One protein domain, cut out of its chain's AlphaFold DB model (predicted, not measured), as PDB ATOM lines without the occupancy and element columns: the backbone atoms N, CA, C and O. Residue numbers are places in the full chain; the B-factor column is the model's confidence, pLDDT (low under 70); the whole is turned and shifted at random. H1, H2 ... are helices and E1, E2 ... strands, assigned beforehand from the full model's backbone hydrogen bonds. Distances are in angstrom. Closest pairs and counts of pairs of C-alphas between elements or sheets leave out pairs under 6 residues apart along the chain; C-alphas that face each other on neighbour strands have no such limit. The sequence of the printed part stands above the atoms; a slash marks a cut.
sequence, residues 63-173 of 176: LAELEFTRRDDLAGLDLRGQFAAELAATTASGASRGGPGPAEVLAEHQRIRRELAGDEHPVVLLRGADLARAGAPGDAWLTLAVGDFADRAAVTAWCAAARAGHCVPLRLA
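Overview. This is residues 63 to 173 of the 176 residues of an uncharacterized protein of Actinoplanes octamycinicus (UniProt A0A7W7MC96). A strongly twisted sheet of four strands has two helices, H2 and H3, over one of its faces, while a third helix, H1, packs on the edge strand E2. H2 runs along the sheet over E3, and H3 covers the other end of the same face at a slant; the sheet and these two helices make two layers, a sheet with helices on one face. The printed part has 111 residues, with three named helices and four named strands in the order H1 E1 H2 E2 E3 H3 E4. The sheet's order is E2, E3, E1, E4, all antiparallel, and the class is mixed, helices and strands. The whole is compact, with a radius of gyration of the C-alphas of 13.2 A and spans of 40 by 27 by 25 A.

Arrangement. H1, residues 63 to 74, stands up from the sheet and comes closest to E2, residues 123 to 127, at the C-alphas of Arg 70 and Leu 125, 5.0 A apart. With residues 63 to 66 alone H1 touches H2, residues 102 to 116; the closest C-alphas, of Leu 63 and Pro 102, are 5.2 A apart. E1, residues 83 to 91, bends by 68 degrees at residue 87, and E3, residues 140 to 149, bends by 52 degrees at residue 143. Between these antiparallel neighbours N 141 and O 90 are 2.7 A apart, within hydrogen-bond range. H2 is over E3 at a height over the sheet of 8.7 A, and on the local plane their lines stand at 14 degrees. E2 and E3 form a hairpin, with N 124 and O 144 at 2.8 A. H3, residues 152 to 162, on the same face as H2, stands slantwise to the strands, at 54 degrees to E1 on the local plane. E4, residues 168 to 171, is the antiparallel neighbour of E1, with N 84 and O 170 at 2.9 A. E1, H2, E2 and E3, H3, E4 are split strand-helix-strand units, each with another strand between its two strands and a right-handed crossover. In H1, H2 and H3 every O i to N i+4 pair is within hydrogen-bond range.

Along the chain. H1 begins at C-alpha 63, (3.012, 41.188, -20.973), and is 16.5 A long. E1 measures 21.9 A, H2 20.9 A, E2 13.7 A, E3 23.1 A and H3 15.3 A from first to last C-alpha. E4, 10.0 A long, ends at C-alpha 171, (5.962, 25.199, -42.122).

Size, cuts and confidence. The two C-alphas farthest apart, of Ser 96 and Ala 150, are 40.6 A apart. The printed part has no cut; the link from E2 to E3, residues 128 to 139, is long. The mean pLDDT of the printed part is 90.7, and residues 93 to 96 and 134 to 135 are under 70.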
ATOM      1  N   LEU A  63       3.903  42.132 -20.293       93.31
ATOM      2  CA  LEU A  63       3.012  41.188 -20.973       93.31
ATOM      3  C   LEU A  63       2.070  41.905 -21.950       93.31
ATOM      4  O   LEU A  63       1.817  41.389 -23.033       93.31
ATOM      5  N   ALA A  64       1.569  43.086 -21.579       94.44
ATOM      6  CA  ALA A  64       0.702  43.873 -22.447       94.44
ATOM      7  C   ALA A  64       1.465  44.393 -23.673       94.44
ATOM      8  O   ALA A  64       0.936  44.345 -24.780       94.44
ATOM      9  N   GLU A  65       2.717  44.823 -23.492       95.00
ATOM     10  CA  GLU A  65       3.600  45.189 -24.607       95.00
ATOM     11  C   GLU A  65       3.883  43.994 -25.525       95.00
ATOM     12  O   GLU A  65       3.761  44.118 -26.740       95.00
ATOM     13  N   LEU A  66       4.181  42.819 -24.960       94.81
ATOM     14  CA  LEU A  66       4.432  41.593 -25.723       94.81
ATOM     15  C   LEU A  66       3.207  41.164 -26.556       94.81
ATOM     16  O   LEU A  66       3.335  40.848 -27.739       94.81
ATOM     17  N   GLU A  67       2.009  41.187 -25.965       95.12
ATOM     18  CA  GLU A  67       0.751  40.891 -26.668       95.12
ATOM     19  C   GLU A  67       0.384  41.969 -27.700       95.12
ATOM     20  O   GLU A  67      -0.200  41.648 -28.737       95.12
ATOM     21  N   PHE A  68       0.718  43.240 -27.455       95.00
ATOM     22  CA  PHE A  68       0.578  44.295 -28.459       95.00
ATOM     23  C   PHE A  68       1.499  44.036 -29.654       95.00
ATOM     24  O   PHE A  68       1.009  43.978 -30.777       95.00
ATOM     25  N   THR A  69       2.797  43.798 -29.423       95.00
ATOM     26  CA  THR A  69       3.767  43.494 -30.487       95.00
ATOM     27  C   THR A  69       3.326  42.298 -31.326       95.00
ATOM     28  O   THR A  69       3.355  42.380 -32.547       95.00
ATOM     29  N   ARG A  70       2.834  41.223 -30.700       95.44
ATOM     30  CA  ARG A  70       2.286  40.071 -31.431       95.44
ATOM     31  C   ARG A  70       1.125  40.445 -32.347       95.44
ATOM     32  O   ARG A  70       1.073  39.988 -33.484       95.44
ATOM     33  N   ARG A  71       0.153  41.213 -31.847       94.38
ATOM     34  CA  ARG A  71      -1.026  41.597 -32.639       94.38
ATOM     35  C   ARG A  71      -0.655  42.530 -33.786       94.38
ATOM     36  O   ARG A  71      -1.179  42.346 -34.879       94.38
ATOM     37  N   ASP A  72       0.254  43.471 -33.542       92.81
ATOM     38  CA  ASP A  72       0.789  44.373 -34.566       92.81
ATOM     39  C   ASP A  72       1.533  43.594 -35.660       92.81
ATOM     40  O   ASP A  72       1.236  43.755 -36.843       92.81
ATOM     41  N   ASP A  73       2.398  42.656 -35.271       93.50
ATOM     42  CA  ASP A  73       3.105  41.788 -36.213       93.50
ATOM     43  C   ASP A  73       2.134  40.912 -37.022       93.50
ATOM     44  O   ASP A  73       2.312  40.744 -38.226       93.50
ATOM     45  N   LEU A  74       1.073  40.389 -36.400       90.94
ATOM     46  CA  LEU A  74       0.052  39.587 -37.082       90.94
ATOM     47  C   LEU A  74      -0.828  40.387 -38.049       90.94
ATOM     48  O   LEU A  74      -1.351  39.808 -39.000       90.94
ATOM     49  N   ALA A  75      -1.017  41.690 -37.823       89.75
ATOM     50  CA  ALA A  75      -1.991  42.492 -38.562       89.75
ATOM     51  C   ALA A  75      -1.704  42.581 -40.073       89.75
ATOM     52  O   ALA A  75      -2.625  42.836 -40.850       89.75
ATOM     53  N   GLY A  76      -0.453  42.359 -40.492       81.38
ATOM     54  CA  GLY A  76      -0.022  42.436 -41.890       81.38
ATOM     55  C   GLY A  76       0.303  41.098 -42.560       81.38
ATOM     56  O   GLY A  76       0.741  41.107 -43.708       81.38
ATOM     57  N   LEU A  77       0.135  39.961 -41.879       85.38
ATOM     58  CA  LEU A  77       0.660  38.677 -42.355       85.38
ATOM     59  C   LEU A  77      -0.446  37.707 -42.772       85.38
ATOM     60  O   LEU A  77      -1.342  37.382 -41.994       85.38
ATOM     61  N   ASP A  78      -0.312  37.139 -43.969       86.94
ATOM     62  CA  ASP A  78      -0.925  35.848 -44.278       86.94
ATOM     63  C   ASP A  78       0.077  34.752 -43.907       86.94
ATOM     64  O   ASP A  78       1.171  34.710 -44.453       86.94
ATOM     65  N   LEU A  79      -0.264  33.878 -42.960       84.06
ATOM     66  CA  LEU A  79       0.621  32.803 -42.491       84.06
ATOM     67  C   LEU A  79       0.292  31.443 -43.130       84.06
ATOM     68  O   LEU A  79       0.871  30.419 -42.759       84.06
ATOM     69  N   ARG A  80      -0.682  31.367 -44.047       84.88
ATOM     70  CA  ARG A  80      -1.195  30.077 -44.528       84.88
ATOM     71  C   ARG A  80      -0.201  29.359 -45.430       84.88
ATOM     72  O   ARG A  80       0.025  29.736 -46.573       84.88
ATOM     73  N   GLY A  81       0.308  28.229 -44.942       82.38
ATOM     74  CA  GLY A  81       1.040  27.251 -45.746       82.38
ATOM     75  C   GLY A  81       2.470  27.649 -46.105       82.38
ATOM     76  O   GLY A  81       3.144  26.843 -46.753       82.38
ATOM     77  N   GLN A  82       2.918  28.827 -45.671       92.06
ATOM     78  CA  GLN A  82       4.244  29.374 -45.937       92.06
ATOM     79  C   GLN A  82       5.312  28.684 -45.092       92.06
ATOM     80  O   GLN A  82       5.038  28.149 -44.014       92.06
ATOM     81  N   PHE A  83       6.544  28.679 -45.583       95.62
ATOM     82  CA  PHE A  83       7.692  28.322 -44.762       95.62
ATOM     83  C   PHE A  83       8.209  29.561 -44.029       95.62
ATOM     84  O   PHE A  83       8.056  30.678 -44.506       95.62
ATOM     85  N   ALA A  84       8.797  29.363 -42.855       96.50
ATOM     86  CA  ALA A  84       9.376  30.416 -42.030       96.50
ATOM     87  C   ALA A  84      10.594  29.884 -41.274       96.50
ATOM     88  O   ALA A  84      10.757  28.669 -41.102       96.50
ATOM     89  N   ALA A  85      11.437  30.792 -40.799       97.38
ATOM     90  CA  ALA A  85      12.579  30.468 -39.963       97.38
ATOM     91  C   ALA A  85      12.246  30.747 -38.495       97.38
ATOM     92  O   ALA A  85      12.034  31.895 -38.123       97.38
ATOM     93  N   GLU A  86      12.218  29.721 -37.647       96.62
ATOM     94  CA  GLU A  86      12.140  29.906 -36.196       96.62
ATOM     95  C   GLU A  86      13.503  30.326 -35.654       96.62
ATOM     96  O   GLU A  86      14.468  29.565 -35.734       96.62
ATOM     97  N   LEU A  87      13.573  31.552 -35.135       97.38
ATOM     98  CA  LEU A  87      14.792  32.203 -34.651       97.38
ATOM     99  C   LEU A  87      14.928  32.115 -33.133       97.38
ATOM    100  O   LEU A  87      16.035  32.069 -32.607       97.38
ATOM    101  N   ALA A  88      13.800  32.056 -32.430       95.50
ATOM    102  CA  ALA A  88      13.744  31.737 -31.014       95.50
ATOM    103  C   ALA A  88      12.391  31.109 -30.674       95.50
ATOM    104  O   ALA A  88      11.362  31.486 -31.237       95.50
ATOM    105  N   ALA A  89      12.397  30.189 -29.715       92.81
ATOM    106  CA  ALA A  89      11.199  29.604 -29.136       92.81
ATOM    107  C   ALA A  89      11.370  29.550 -27.620       92.81
ATOM    108  O   ALA A  89      12.330  28.962 -27.119       92.81
ATOM    109  N   THR A  90      10.456  30.174 -26.885       89.50
ATOM    110  CA  THR A  90      10.550  30.229 -25.429       89.50
ATOM    111  C   THR A  90       9.183  30.189 -24.771       89.50
ATOM    112  O   THR A  90       8.249  30.847 -25.211       89.50
ATOM    113  N   THR A  91       9.032  29.418 -23.703       81.50
ATOM    114  CA  THR A  91       7.812  29.440 -22.895       81.50
ATOM    115  C   THR A  91       7.890  30.609 -21.927       81.50
ATOM    116  O   THR A  91       8.772  30.624 -21.066       81.50
ATOM    117  N   ALA A  92       6.950  31.557 -22.003       72.62
ATOM    118  CA  ALA A  92       6.809  32.581 -20.965       72.62
ATOM    119  C   ALA A  92       6.104  31.978 -19.742       72.62
ATOM    120  O   ALA A  92       5.034  32.415 -19.328       72.62
ATOM    121  N   SER A  93       6.701  30.940 -19.157       63.47
ATOM    122  CA  SER A  93       6.192  30.282 -17.953       63.47
ATOM    123  C   SER A  93       6.381  31.129 -16.685       63.47
ATOM    124  O   SER A  93       6.014  30.695 -15.593       63.47
ATOM    125  N   GLY A  94       6.966  32.327 -16.825       59.91
ATOM    126  CA  GLY A  94       7.261  33.256 -15.742       59.91
ATOM    127  C   GLY A  94       8.420  32.804 -14.849       59.91
ATOM    128  O   GLY A  94       8.834  31.639 -14.846       59.91
ATOM    129  N   ALA A  95       8.911  33.743 -14.035       56.66
ATOM    130  CA  ALA A  95      10.032  33.548 -13.110       56.66
ATOM    131  C   ALA A  95       9.842  32.351 -12.157       56.66
ATOM    132  O   ALA A  95      10.816  31.720 -11.753       56.66
ATOM    133  N   SER A  96       8.595  31.981 -11.841       60.38
ATOM    134  CA  SER A  96       8.267  30.866 -10.943       60.38
ATOM    135  C   SER A  96       8.761  29.497 -11.424       60.38
ATOM    136  O   SER A  96       8.868  28.585 -10.611       60.38
ATOM    137  N   ARG A  97       9.069  29.335 -12.718       70.81
ATOM    138  CA  ARG A  97       9.672  28.106 -13.272       70.81
ATOM    139  C   ARG A  97      11.103  28.303 -13.780       70.81
ATOM    140  O   ARG A  97      11.626  27.424 -14.454       70.81
ATOM    141  N   GLY A  98      11.724  29.449 -13.487       79.19
ATOM    142  CA  GLY A  98      13.069  29.792 -13.962       79.19
ATOM    143  C   GLY A  98      13.171  30.053 -15.471       79.19
ATOM    144  O   GLY A  98      14.279  30.163 -15.988       79.19
ATOM    145  N   GLY A  99      12.039  30.138 -16.178       83.31
ATOM    146  CA  GLY A  99      11.987  30.549 -17.582       83.31
ATOM    147  C   GLY A  99      11.977  32.076 -17.727       83.31
ATOM    148  O   GLY A  99      11.688  32.776 -16.750       83.31
ATOM    149  N   PRO A 100      12.264  32.605 -18.929       89.00
ATOM    150  CA  PRO A 100      12.197  34.039 -19.181       89.00
ATOM    151  C   PRO A 100      10.777  34.562 -18.951       89.00
ATOM    152  O   PRO A 100       9.780  33.915 -19.292       89.00
ATOM    153  N   GLY A 101      10.684  35.742 -18.347       92.56
ATOM    154  CA  GLY A 101       9.441  36.481 -18.248       92.56
ATOM    155  C   GLY A 101       9.119  37.216 -19.554       92.56
ATOM    156  O   GLY A 101       9.915  37.234 -20.494       92.56
ATOM    157  N   PRO A 102       7.938  37.853 -19.636       93.25
ATOM    158  CA  PRO A 102       7.512  38.558 -20.844       93.25
ATOM    159  C   PRO A 102       8.473  39.673 -21.287       93.25
ATOM    160  O   PRO A 102       8.644  39.884 -22.484       93.25
ATOM    161  N   ALA A 103       9.131  40.352 -20.340       93.50
ATOM    162  CA  ALA A 103      10.114  41.392 -20.638       93.50
ATOM    163  C   ALA A 103      11.350  40.824 -21.349       93.50
ATOM    164  O   ALA A 103      11.815  41.406 -22.326       93.50
ATOM    165  N   GLU A 104      11.865  39.679 -20.893       94.56
ATOM    166  CA  GLU A 104      13.000  39.013 -21.528       94.56
ATOM    167  C   GLU A 104      12.636  38.477 -22.917       94.56
ATOM    168  O   GLU A 104      13.428  38.624 -23.846       94.56
ATOM    169  N   VAL A 105      11.429  37.917 -23.090       94.88
ATOM    170  CA  VAL A 105      10.938  37.493 -24.414       94.88
ATOM    171  C   VAL A 105      10.865  38.682 -25.372       94.88
ATOM    172  O   VAL A 105      11.353  38.591 -26.499       94.88
ATOM    173  N   LEU A 106      10.297  39.807 -24.926       95.06
ATOM    174  CA  LEU A 106      10.182  41.016 -25.739       95.06
ATOM    175  C   LEU A 106      11.561  41.576 -26.107       95.06
ATOM    176  O   LEU A 106      11.806  41.900 -27.269       95.06
ATOM    177  N   ALA A 107      12.473  41.660 -25.137       96.00
ATOM    178  CA  ALA A 107      13.831  42.143 -25.360       96.00
ATOM    179  C   ALA A 107      14.584  41.274 -26.378       96.00
ATOM    180  O   ALA A 107      15.236  41.811 -27.277       96.00
ATOM    181  N   GLU A 108      14.454  39.947 -26.278       95.81
ATOM    182  CA  GLU A 108      15.071  39.011 -27.216       95.81
ATOM    183  C   GLU A 108      14.464  39.122 -28.619       95.81
ATOM    184  O   GLU A 108      15.200  39.244 -29.598       95.81
ATOM    185  N   HIS A 109      13.134  39.181 -28.736       96.75
ATOM    186  CA  HIS A 109      12.462  39.426 -30.014       96.75
ATOM    187  C   HIS A 109      12.956  40.724 -30.671       96.75
ATOM    188  O   HIS A 109      13.350  40.723 -31.836       96.75
ATOM    189  N   GLN A 110      13.005  41.828 -29.919       97.06
ATOM    190  CA  GLN A 110      13.467  43.113 -30.440       97.06
ATOM    191  C   GLN A 110      14.949  43.090 -30.837       97.06
ATOM    192  O   GLN A 110      15.333  43.750 -31.805       97.06
ATOM    193  N   ARG A 111      15.794  42.354 -30.103       97.44
ATOM    194  CA  ARG A 111      17.202  42.145 -30.464       97.44
ATOM    195  C   ARG A 111      17.304  41.431 -31.811       97.44
ATOM    196  O   ARG A 111      17.925  41.975 -32.718       97.44
ATOM    197  N   ILE A 112      16.634  40.287 -31.958       97.25
ATOM    198  CA  ILE A 112      16.607  39.504 -33.201       97.25
ATOM    199  C   ILE A 112      16.058  40.343 -34.362       97.25
ATOM    200  O   ILE A 112      16.648  40.361 -35.438       97.25
ATOM    201  N   ARG A 113      14.968  41.089 -34.148       97.00
ATOM    202  CA  ARG A 113      14.367  41.954 -35.172       97.00
ATOM    203  C   ARG A 113      15.337  43.027 -35.659       97.00
ATOM    204  O   ARG A 113      15.449  43.223 -36.860       97.00
ATOM    205  N   ARG A 114      16.078  43.687 -34.762       96.94
ATOM    206  CA  ARG A 114      17.101  44.677 -35.155       96.94
ATOM    207  C   ARG A 114      18.265  44.065 -35.931       96.94
ATOM    208  O   ARG A 114      18.863  44.758 -36.745       96.94
ATOM    209  N   GLU A 115      18.615  42.816 -35.641       97.19
ATOM    210  CA  GLU A 115      19.741  42.133 -36.281       97.19
ATOM    211  C   GLU A 115      19.382  41.533 -37.643       97.19
ATOM    212  O   GLU A 115      20.218  41.554 -38.544       97.19
ATOM    213  N   LEU A 116      18.174  40.979 -37.785       97.00
ATOM    214  CA  LEU A 116      17.831  40.087 -38.899       97.00
ATOM    215  C   LEU A 116      16.642  40.539 -39.751       97.00
ATOM    216  O   LEU A 116      16.464  39.987 -40.835       97.00
ATOM    217  N   ALA A 117      15.815  41.487 -39.297       96.19
ATOM    218  CA  ALA A 117      14.666  41.911 -40.094       96.19
ATOM    219  C   ALA A 117      15.104  42.712 -41.326       96.19
ATOM    220  O   ALA A 117      15.952  43.600 -41.242       96.19
ATOM    221  N   GLY A 118      14.461  42.428 -42.453       94.12
ATOM    222  CA  GLY A 118      14.536  43.222 -43.674       94.12
ATOM    223  C   GLY A 118      13.180  43.265 -44.369       94.12
ATOM    224  O   GLY A 118      12.255  42.568 -43.955       94.12
ATOM    225  N   ASP A 119      13.071  44.058 -45.434       92.38
ATOM    226  CA  ASP A 119      11.805  44.252 -46.158       92.38
ATOM    227  C   ASP A 119      11.251  42.936 -46.733       92.38
ATOM    228  O   ASP A 119      10.051  42.688 -46.680       92.38
ATOM    229  N   GLU A 120      12.132  42.061 -47.232       94.44
ATOM    230  CA  GLU A 120      11.766  40.743 -47.778       94.44
ATOM    231  C   GLU A 120      11.526  39.687 -46.690       94.44
ATOM    232  O   GLU A 120      10.842  38.686 -46.919       94.44
ATOM    233  N   HIS A 121      12.111  39.896 -45.508       96.06
ATOM    234  CA  HIS A 121      12.129  38.926 -44.421       96.06
ATOM    235  C   HIS A 121      11.834  39.588 -43.069       96.06
ATOM    236  O   HIS A 121      12.738  39.723 -42.232       96.06
ATOM    237  N   PRO A 122      10.592  40.048 -42.833       96.00
ATOM    238  CA  PRO A 122      10.238  40.645 -41.557       96.00
ATOM    239  C   PRO A 122      10.344  39.613 -40.426       96.00
ATOM    240  O   PRO A 122       9.999  38.438 -40.578       96.00
ATOM    241  N   VAL A 123      10.819  40.076 -39.267       97.06
ATOM    242  CA  VAL A 123      10.867  39.283 -38.033       97.06
ATOM    243  C   VAL A 123       9.651  39.609 -37.179       97.06
ATOM    244  O   VAL A 123       9.418  40.772 -36.854       97.06
ATOM    245  N   VAL A 124       8.912  38.570 -36.805       96.56
ATOM    246  CA  VAL A 124       7.574  38.652 -36.219       96.56
ATOM    247  C   VAL A 124       7.496  37.814 -34.949       96.56
ATOM    248  O   VAL A 124       8.195  36.806 -34.807       96.56
ATOM    249  N   LEU A 125       6.657  38.239 -34.012       96.44
ATOM    250  CA  LEU A 125       6.386  37.532 -32.771       96.44
ATOM    251  C   LEU A 125       5.028  36.831 -32.837       96.44
ATOM    252  O   LEU A 125       4.008  37.476 -33.052       96.44
ATOM    253  N   LEU A 126       4.998  35.524 -32.574       94.75
ATOM    254  CA  LEU A 126       3.781  34.711 -32.511       94.75
ATOM    255  C   LEU A 126       3.690  33.947 -31.192       94.75
ATOM    256  O   LEU A 126       4.692  33.727 -30.510       94.75
ATOM    257  N   ARG A 127       2.494  33.460 -30.859       93.25
ATOM    258  CA  ARG A 127       2.329  32.397 -29.863       93.25
ATOM    259  C   ARG A 127       2.347  31.033 -30.536       93.25
ATOM    260  O   ARG A 127       1.901  30.875 -31.667       93.25
ATOM    261  N   GLY A 128       2.786  30.012 -29.808       90.56
ATOM    262  CA  GLY A 128       2.712  28.619 -30.238       90.56
ATOM    263  C   GLY A 128       1.282  28.215 -30.596       90.56
ATOM    264  O   GLY A 128       1.090  27.519 -31.582       90.56
ATOM    265  N   ALA A 129       0.284  28.727 -29.866       89.62
ATOM    266  CA  ALA A 129      -1.134  28.522 -30.169       89.62
ATOM    267  C   ALA A 129      -1.613  29.179 -31.481       89.62
ATOM    268  O   ALA A 129      -2.634  28.757 -32.015       89.62
ATOM    269  N   ASP A 130      -0.886  30.166 -32.018       88.75
ATOM    270  CA  ASP A 130      -1.202  30.774 -33.319       88.75
ATOM    271  C   ASP A 130      -0.826  29.838 -34.487       88.75
ATOM    272  O   ASP A 130      -1.178  30.096 -35.638       88.75
ATOM    273  N   LEU A 131      -0.137  28.723 -34.201       86.44
ATOM    274  CA  LEU A 131       0.293  27.720 -35.167       86.44
ATOM    275  C   LEU A 131      -0.194  26.321 -34.764       86.44
ATOM    276  O   LEU A 131      -0.079  25.885 -33.624       86.44
ATOM    277  N   ALA A 132      -0.624  25.526 -35.737       77.44
ATOM    278  CA  ALA A 132      -0.843  24.091 -35.595       77.44
ATOM    279  C   ALA A 132       0.498  23.321 -35.631       77.44
ATOM    280  O   ALA A 132       0.698  22.417 -36.446       77.44
ATOM    281  N   ARG A 133       1.460  23.699 -34.777       73.25
ATOM    282  CA  ARG A 133       2.765  23.029 -34.679       73.25
ATOM    283  C   ARG A 133       2.692  21.868 -33.691       73.25
ATOM    284  O   ARG A 133       2.509  22.062 -32.492       73.25
ATOM    285  N   ALA A 134       2.928  20.654 -34.182       64.50
ATOM    286  CA  ALA A 134       3.081  19.487 -33.322       64.50
ATOM    287  C   ALA A 134       4.263  19.685 -32.350       64.50
ATOM    288  O   ALA A 134       5.391  19.933 -32.775       64.50
ATOM    289  N   GLY A 135       3.998  19.577 -31.045       68.50
ATOM    290  CA  GLY A 135       5.018  19.607 -29.992       68.50
ATOM    291  C   GLY A 135       5.459  20.993 -29.510       68.50
ATOM    292  O   GLY A 135       6.275  21.056 -28.595       68.50
ATOM    293  N   ALA A 136       4.932  22.091 -30.065       71.38
ATOM    294  CA  ALA A 136       5.109  23.405 -29.449       71.38
ATOM    295  C   ALA A 136       4.095  23.577 -28.304       71.38
ATOM    296  O   ALA A 136       2.900  23.359 -28.520       71.38
ATOM    297  N   PRO A 137       4.530  23.971 -27.097       79.31
ATOM    298  CA  PRO A 137       3.609  24.377 -26.045       79.31
ATOM    299  C   PRO A 137       2.738  25.548 -26.532       79.31
ATOM    300  O   PRO A 137       3.247  26.486 -27.144       79.31
ATOM    301  N   GLY A 138       1.426  25.518 -26.273       81.50
ATOM    302  CA  GLY A 138       0.517  26.600 -26.692       81.50
ATOM    303  C   GLY A 138       0.823  27.957 -26.032       81.50
ATOM    304  O   GLY A 138       0.420  29.008 -26.530       81.50
ATOM    305  N   ASP A 139       1.560  27.941 -24.924       86.88
ATOM    306  CA  ASP A 139       2.070  29.098 -24.186       86.88
ATOM    307  C   ASP A 139       3.485  29.533 -24.612       86.88
ATOM    308  O   ASP A 139       4.033  30.481 -24.046       86.88
ATOM    309  N   ALA A 140       4.082  28.872 -25.608       91.31
ATOM    310  CA  ALA A 140       5.344  29.315 -26.180       91.31
ATOM    311  C   ALA A 140       5.169  30.631 -26.947       91.31
ATOM    312  O   ALA A 140       4.152  30.863 -27.595       91.31
ATOM    313  N   TRP A 141       6.198  31.461 -26.907       94.88
ATOM    314  CA  TRP A 141       6.413  32.612 -27.765       94.88
ATOM    315  C   TRP A 141       7.476  32.251 -28.789       94.88
ATOM    316  O   TRP A 141       8.516  31.680 -28.448       94.88
ATOM    317  N   LEU A 142       7.192  32.561 -30.044       95.31
ATOM    318  CA  LEU A 142       8.009  32.218 -31.194       95.31
ATOM    319  C   LEU A 142       8.415  33.508 -31.897       95.31
ATOM    320  O   LEU A 142       7.554  34.289 -32.295       95.31
ATOM    321  N   THR A 143       9.716  33.711 -32.078       97.06
ATOM    322  CA  THR A 143      10.243  34.759 -32.956       97.06
ATOM    323  C   THR A 143      10.584  34.117 -34.287       97.06
ATOM    324  O   THR A 143      11.435  33.225 -34.338       97.06
ATOM    325  N   LEU A 144       9.925  34.553 -35.355       97.19
ATOM    326  CA  LEU A 144      10.071  33.976 -36.686       97.19
ATOM    327  C   LEU A 144      10.557  35.029 -37.679       97.19
ATOM    328  O   LEU A 144      10.094  36.159 -37.619       97.19
ATOM    329  N   ALA A 145      11.413  34.658 -38.630       97.50
ATOM    330  CA  ALA A 145      11.497  35.383 -39.897       97.50
ATOM    331  C   ALA A 145      10.523  34.747 -40.890       97.50
ATOM    332  O   ALA A 145      10.578  33.537 -41.137       97.50
ATOM    333  N   VAL A 146       9.632  35.562 -41.442       96.12
ATOM    334  CA  VAL A 146       8.664  35.162 -42.475       96.12
ATOM    335  C   VAL A 146       9.042  35.804 -43.806       96.12
ATOM    336  O   VAL A 146       9.864  36.708 -43.834       96.12
ATOM    337  N   GLY A 147       8.502  35.309 -44.914       93.06
ATOM    338  CA  GLY A 147       8.786  35.808 -46.259       93.06
ATOM    339  C   GLY A 147       8.444  34.758 -47.311       93.06
ATOM    340  O   GLY A 147       7.920  33.691 -46.982       93.06
ATOM    341  N   ASP A 148       8.795  35.029 -48.565       93.50
ATOM    342  CA  ASP A 148       8.486  34.159 -49.710       93.50
ATOM    343  C   ASP A 148       9.425  32.941 -49.806       93.50
ATOM    344  O   ASP A 148      10.086  32.676 -50.814       93.50
ATOM    345  N   PHE A 149       9.496  32.155 -48.735       96.00
ATOM    346  CA  PHE A 149      10.237  30.901 -48.723       96.00
ATOM    347  C   PHE A 149       9.453  29.813 -49.463       96.00
ATOM    348  O   PHE A 149       8.475  29.266 -48.947       96.00
ATOM    349  N   ALA A 150       9.919  29.456 -50.661       95.31
ATOM    350  CA  ALA A 150       9.296  28.414 -51.479       95.31
ATOM    351  C   ALA A 150       9.253  27.044 -50.775       95.31
ATOM    352  O   ALA A 150       8.282  26.296 -50.910       95.31
ATOM    353  N   ASP A 151      10.303  26.707 -50.021       96.25
ATOM    354  CA  ASP A 151      10.429  25.433 -49.325       96.25
ATOM    355  C   ASP A 151      11.388  25.494 -48.119       96.25
ATOM    356  O   ASP A 151      11.965  26.525 -47.766       96.25
ATOM    357  N   ARG A 152      11.578  24.339 -47.472       97.00
ATOM    358  CA  ARG A 152      12.506  24.163 -46.346       97.00
ATOM    359  C   ARG A 152      13.973  24.441 -46.718       97.00
ATOM    360  O   ARG A 152      14.733  24.886 -45.853       97.00
ATOM    361  N   ALA A 153      14.388  24.141 -47.948       97.88
ATOM    362  CA  ALA A 153      15.764  24.357 -48.388       97.88
ATOM    363  C   ALA A 153      16.044  25.858 -48.541       97.88
ATOM    364  O   ALA A 153      17.095  26.315 -48.090       97.88
ATOM    365  N   ALA A 154      15.077  26.627 -49.051       97.88
ATOM    366  CA  ALA A 154      15.141  28.086 -49.109       97.88
ATOM    367  C   ALA A 154      15.316  28.706 -47.713       97.88
ATOM    368  O   ALA A 154      16.217  29.521 -47.518       97.88
ATOM    369  N   VAL A 155      14.543  28.254 -46.714       97.94
ATOM    370  CA  VAL A 155      14.721  28.717 -45.323       97.94
ATOM    371  C   VAL A 155      16.119  28.388 -44.805       97.94
ATOM    372  O   VAL A 155      16.784  29.238 -44.225       97.94
ATOM    373  N   THR A 156      16.597  27.163 -45.034       97.69
ATOM    374  CA  THR A 156      17.934  26.735 -44.586       97.69
ATOM    375  C   THR A 156      19.043  27.581 -45.213       97.69
ATOM    376  O   THR A 156      19.984  27.980 -44.525       97.69
ATOM    377  N   ALA A 157      18.932  27.874 -46.509       97.62
ATOM    378  CA  ALA A 157      19.883  28.719 -47.219       97.62
ATOM    379  C   ALA A 157      19.889  30.148 -46.655       97.62
ATOM    380  O   ALA A 157      20.959  30.696 -46.387       97.62
ATOM    381  N   TRP A 158      18.706  30.712 -46.396       97.75
ATOM    382  CA  TRP A 158      18.576  32.018 -45.754       97.75
ATOM    383  C   TRP A 158      19.181  32.027 -44.344       97.75
ATOM    384  O   TRP A 158      19.993  32.896 -44.046       97.75
ATOM    385  N   CYS A 159      18.894  31.018 -43.512       97.62
ATOM    386  CA  CYS A 159      19.472  30.877 -42.171       97.62
ATOM    387  C   CYS A 159      21.009  30.928 -42.197       97.62
ATOM    388  O   CYS A 159      21.634  31.605 -41.378       97.62
ATOM    389  N   ALA A 160      21.623  30.212 -43.148       97.25
ATOM    390  CA  ALA A 160      23.073  30.172 -43.306       97.25
ATOM    391  C   ALA A 160      23.645  31.529 -43.748       97.25
ATOM    392  O   ALA A 160      24.672  31.962 -43.224       97.25
ATOM    393  N   ALA A 161      22.971  32.216 -44.676       97.12
ATOM    394  CA  ALA A 161      23.367  33.542 -45.147       97.12
ATOM    395  C   ALA A 161      23.238  34.609 -44.046       97.12
ATOM    396  O   ALA A 161      24.159  35.400 -43.845       97.12
ATOM    397  N   ALA A 162      22.136  34.580 -43.295       96.06
ATOM    398  CA  ALA A 162      21.846  35.482 -42.184       96.06
ATOM    399  C   ALA A 162      22.722  35.223 -40.945       96.06
ATOM    400  O   ALA A 162      22.795  36.067 -40.055       96.06
ATOM    401  N   ARG A 163      23.401  34.064 -40.877       96.00
ATOM    402  CA  ARG A 163      24.221  33.627 -39.732       96.00
ATOM    403  C   ARG A 163      23.446  33.632 -38.408       96.00
ATOM    404  O   ARG A 163      24.002  33.950 -37.357       96.00
ATOM    405  N   ALA A 164      22.166  33.266 -38.455       93.12
ATOM    406  CA  ALA A 164      21.323  33.191 -37.268       93.12
ATOM    407  C   ALA A 164      21.824  32.083 -36.320       93.12
ATOM    408  O   ALA A 164      21.969  30.930 -36.726       93.12
ATOM    409  N   GLY A 165      22.091  32.428 -35.053       89.69
ATOM    410  CA  GLY A 165      22.627  31.483 -34.060       89.69
ATOM    411  C   GLY A 165      21.677  30.324 -33.726       89.69
ATOM    412  O   GLY A 165      22.126  29.228 -33.400       89.69
ATOM    413  N   HIS A 166      20.372  30.553 -33.865       93.75
ATOM    414  CA  HIS A 166      19.328  29.536 -33.854       93.75
ATOM    415  C   HIS A 166      18.439  29.756 -35.078       93.75
ATOM    416  O   HIS A 166      18.034  30.885 -35.351       93.75
ATOM    417  N   CYS A 167      18.181  28.693 -35.839       96.38
ATOM    418  CA  CYS A 167      17.349  28.773 -37.031       96.38
ATOM    419  C   CYS A 167      16.760  27.402 -37.364       96.38
ATOM    420  O   CYS A 167      17.482  26.494 -37.783       96.38
ATOM    421  N   VAL A 168      15.453  27.236 -37.167       95.75
ATOM    422  CA  VAL A 168      14.748  25.983 -37.463       95.75
ATOM    423  C   VAL A 168      13.712  26.230 -38.559       95.75
ATOM    424  O   VAL A 168      12.753  26.967 -38.337       95.75
ATOM    425  N   PRO A 169      13.854  25.607 -39.743       95.94
ATOM    426  CA  PRO A 169      12.839  25.695 -40.781       95.94
ATOM    427  C   PRO A 169      11.500  25.105 -40.332       95.94
ATOM    428  O   PRO A 169      11.397  23.914 -40.018       95.94
ATOM    429  N   LEU A 170      10.455  25.923 -40.379       93.62
ATOM    430  CA  LEU A 170       9.097  25.571 -39.989       93.62
ATOM    431  C   LEU A 170       8.143  25.781 -41.165       93.62
ATOM    432  O   LEU A 170       8.314  26.698 -41.960       93.62
ATOM    433  N   ARG A 171       7.120  24.928 -41.268       93.31
ATOM    434  CA  ARG A 171       5.962  25.199 -42.122       93.31
ATOM    435  C   ARG A 171       4.852  25.773 -41.256       93.31
ATOM    436  O   ARG A 171       4.434  25.125 -40.297       93.31
ATOM    437  N   LEU A 172       4.387  26.960 -41.603       90.94
ATOM    438  CA  LEU A 172       3.285  27.626 -40.942       90.94
ATOM    439  C   LEU A 172       1.969  27.000 -41.401       90.94
ATOM    440  O   LEU A 172       1.644  26.934 -42.588       90.94
ATOM    441  N   ALA A 173       1.219  26.498 -40.433       85.31
ATOM    442  CA  ALA A 173      -0.132  26.011 -40.619       85.31
ATOM    443  C   ALA A 173      -0.965  26.656 -39.513       85.31
ATOM    444  O   ALA A 173      -0.828  26.226 -38.371       85.31
TER     445      ALA A 173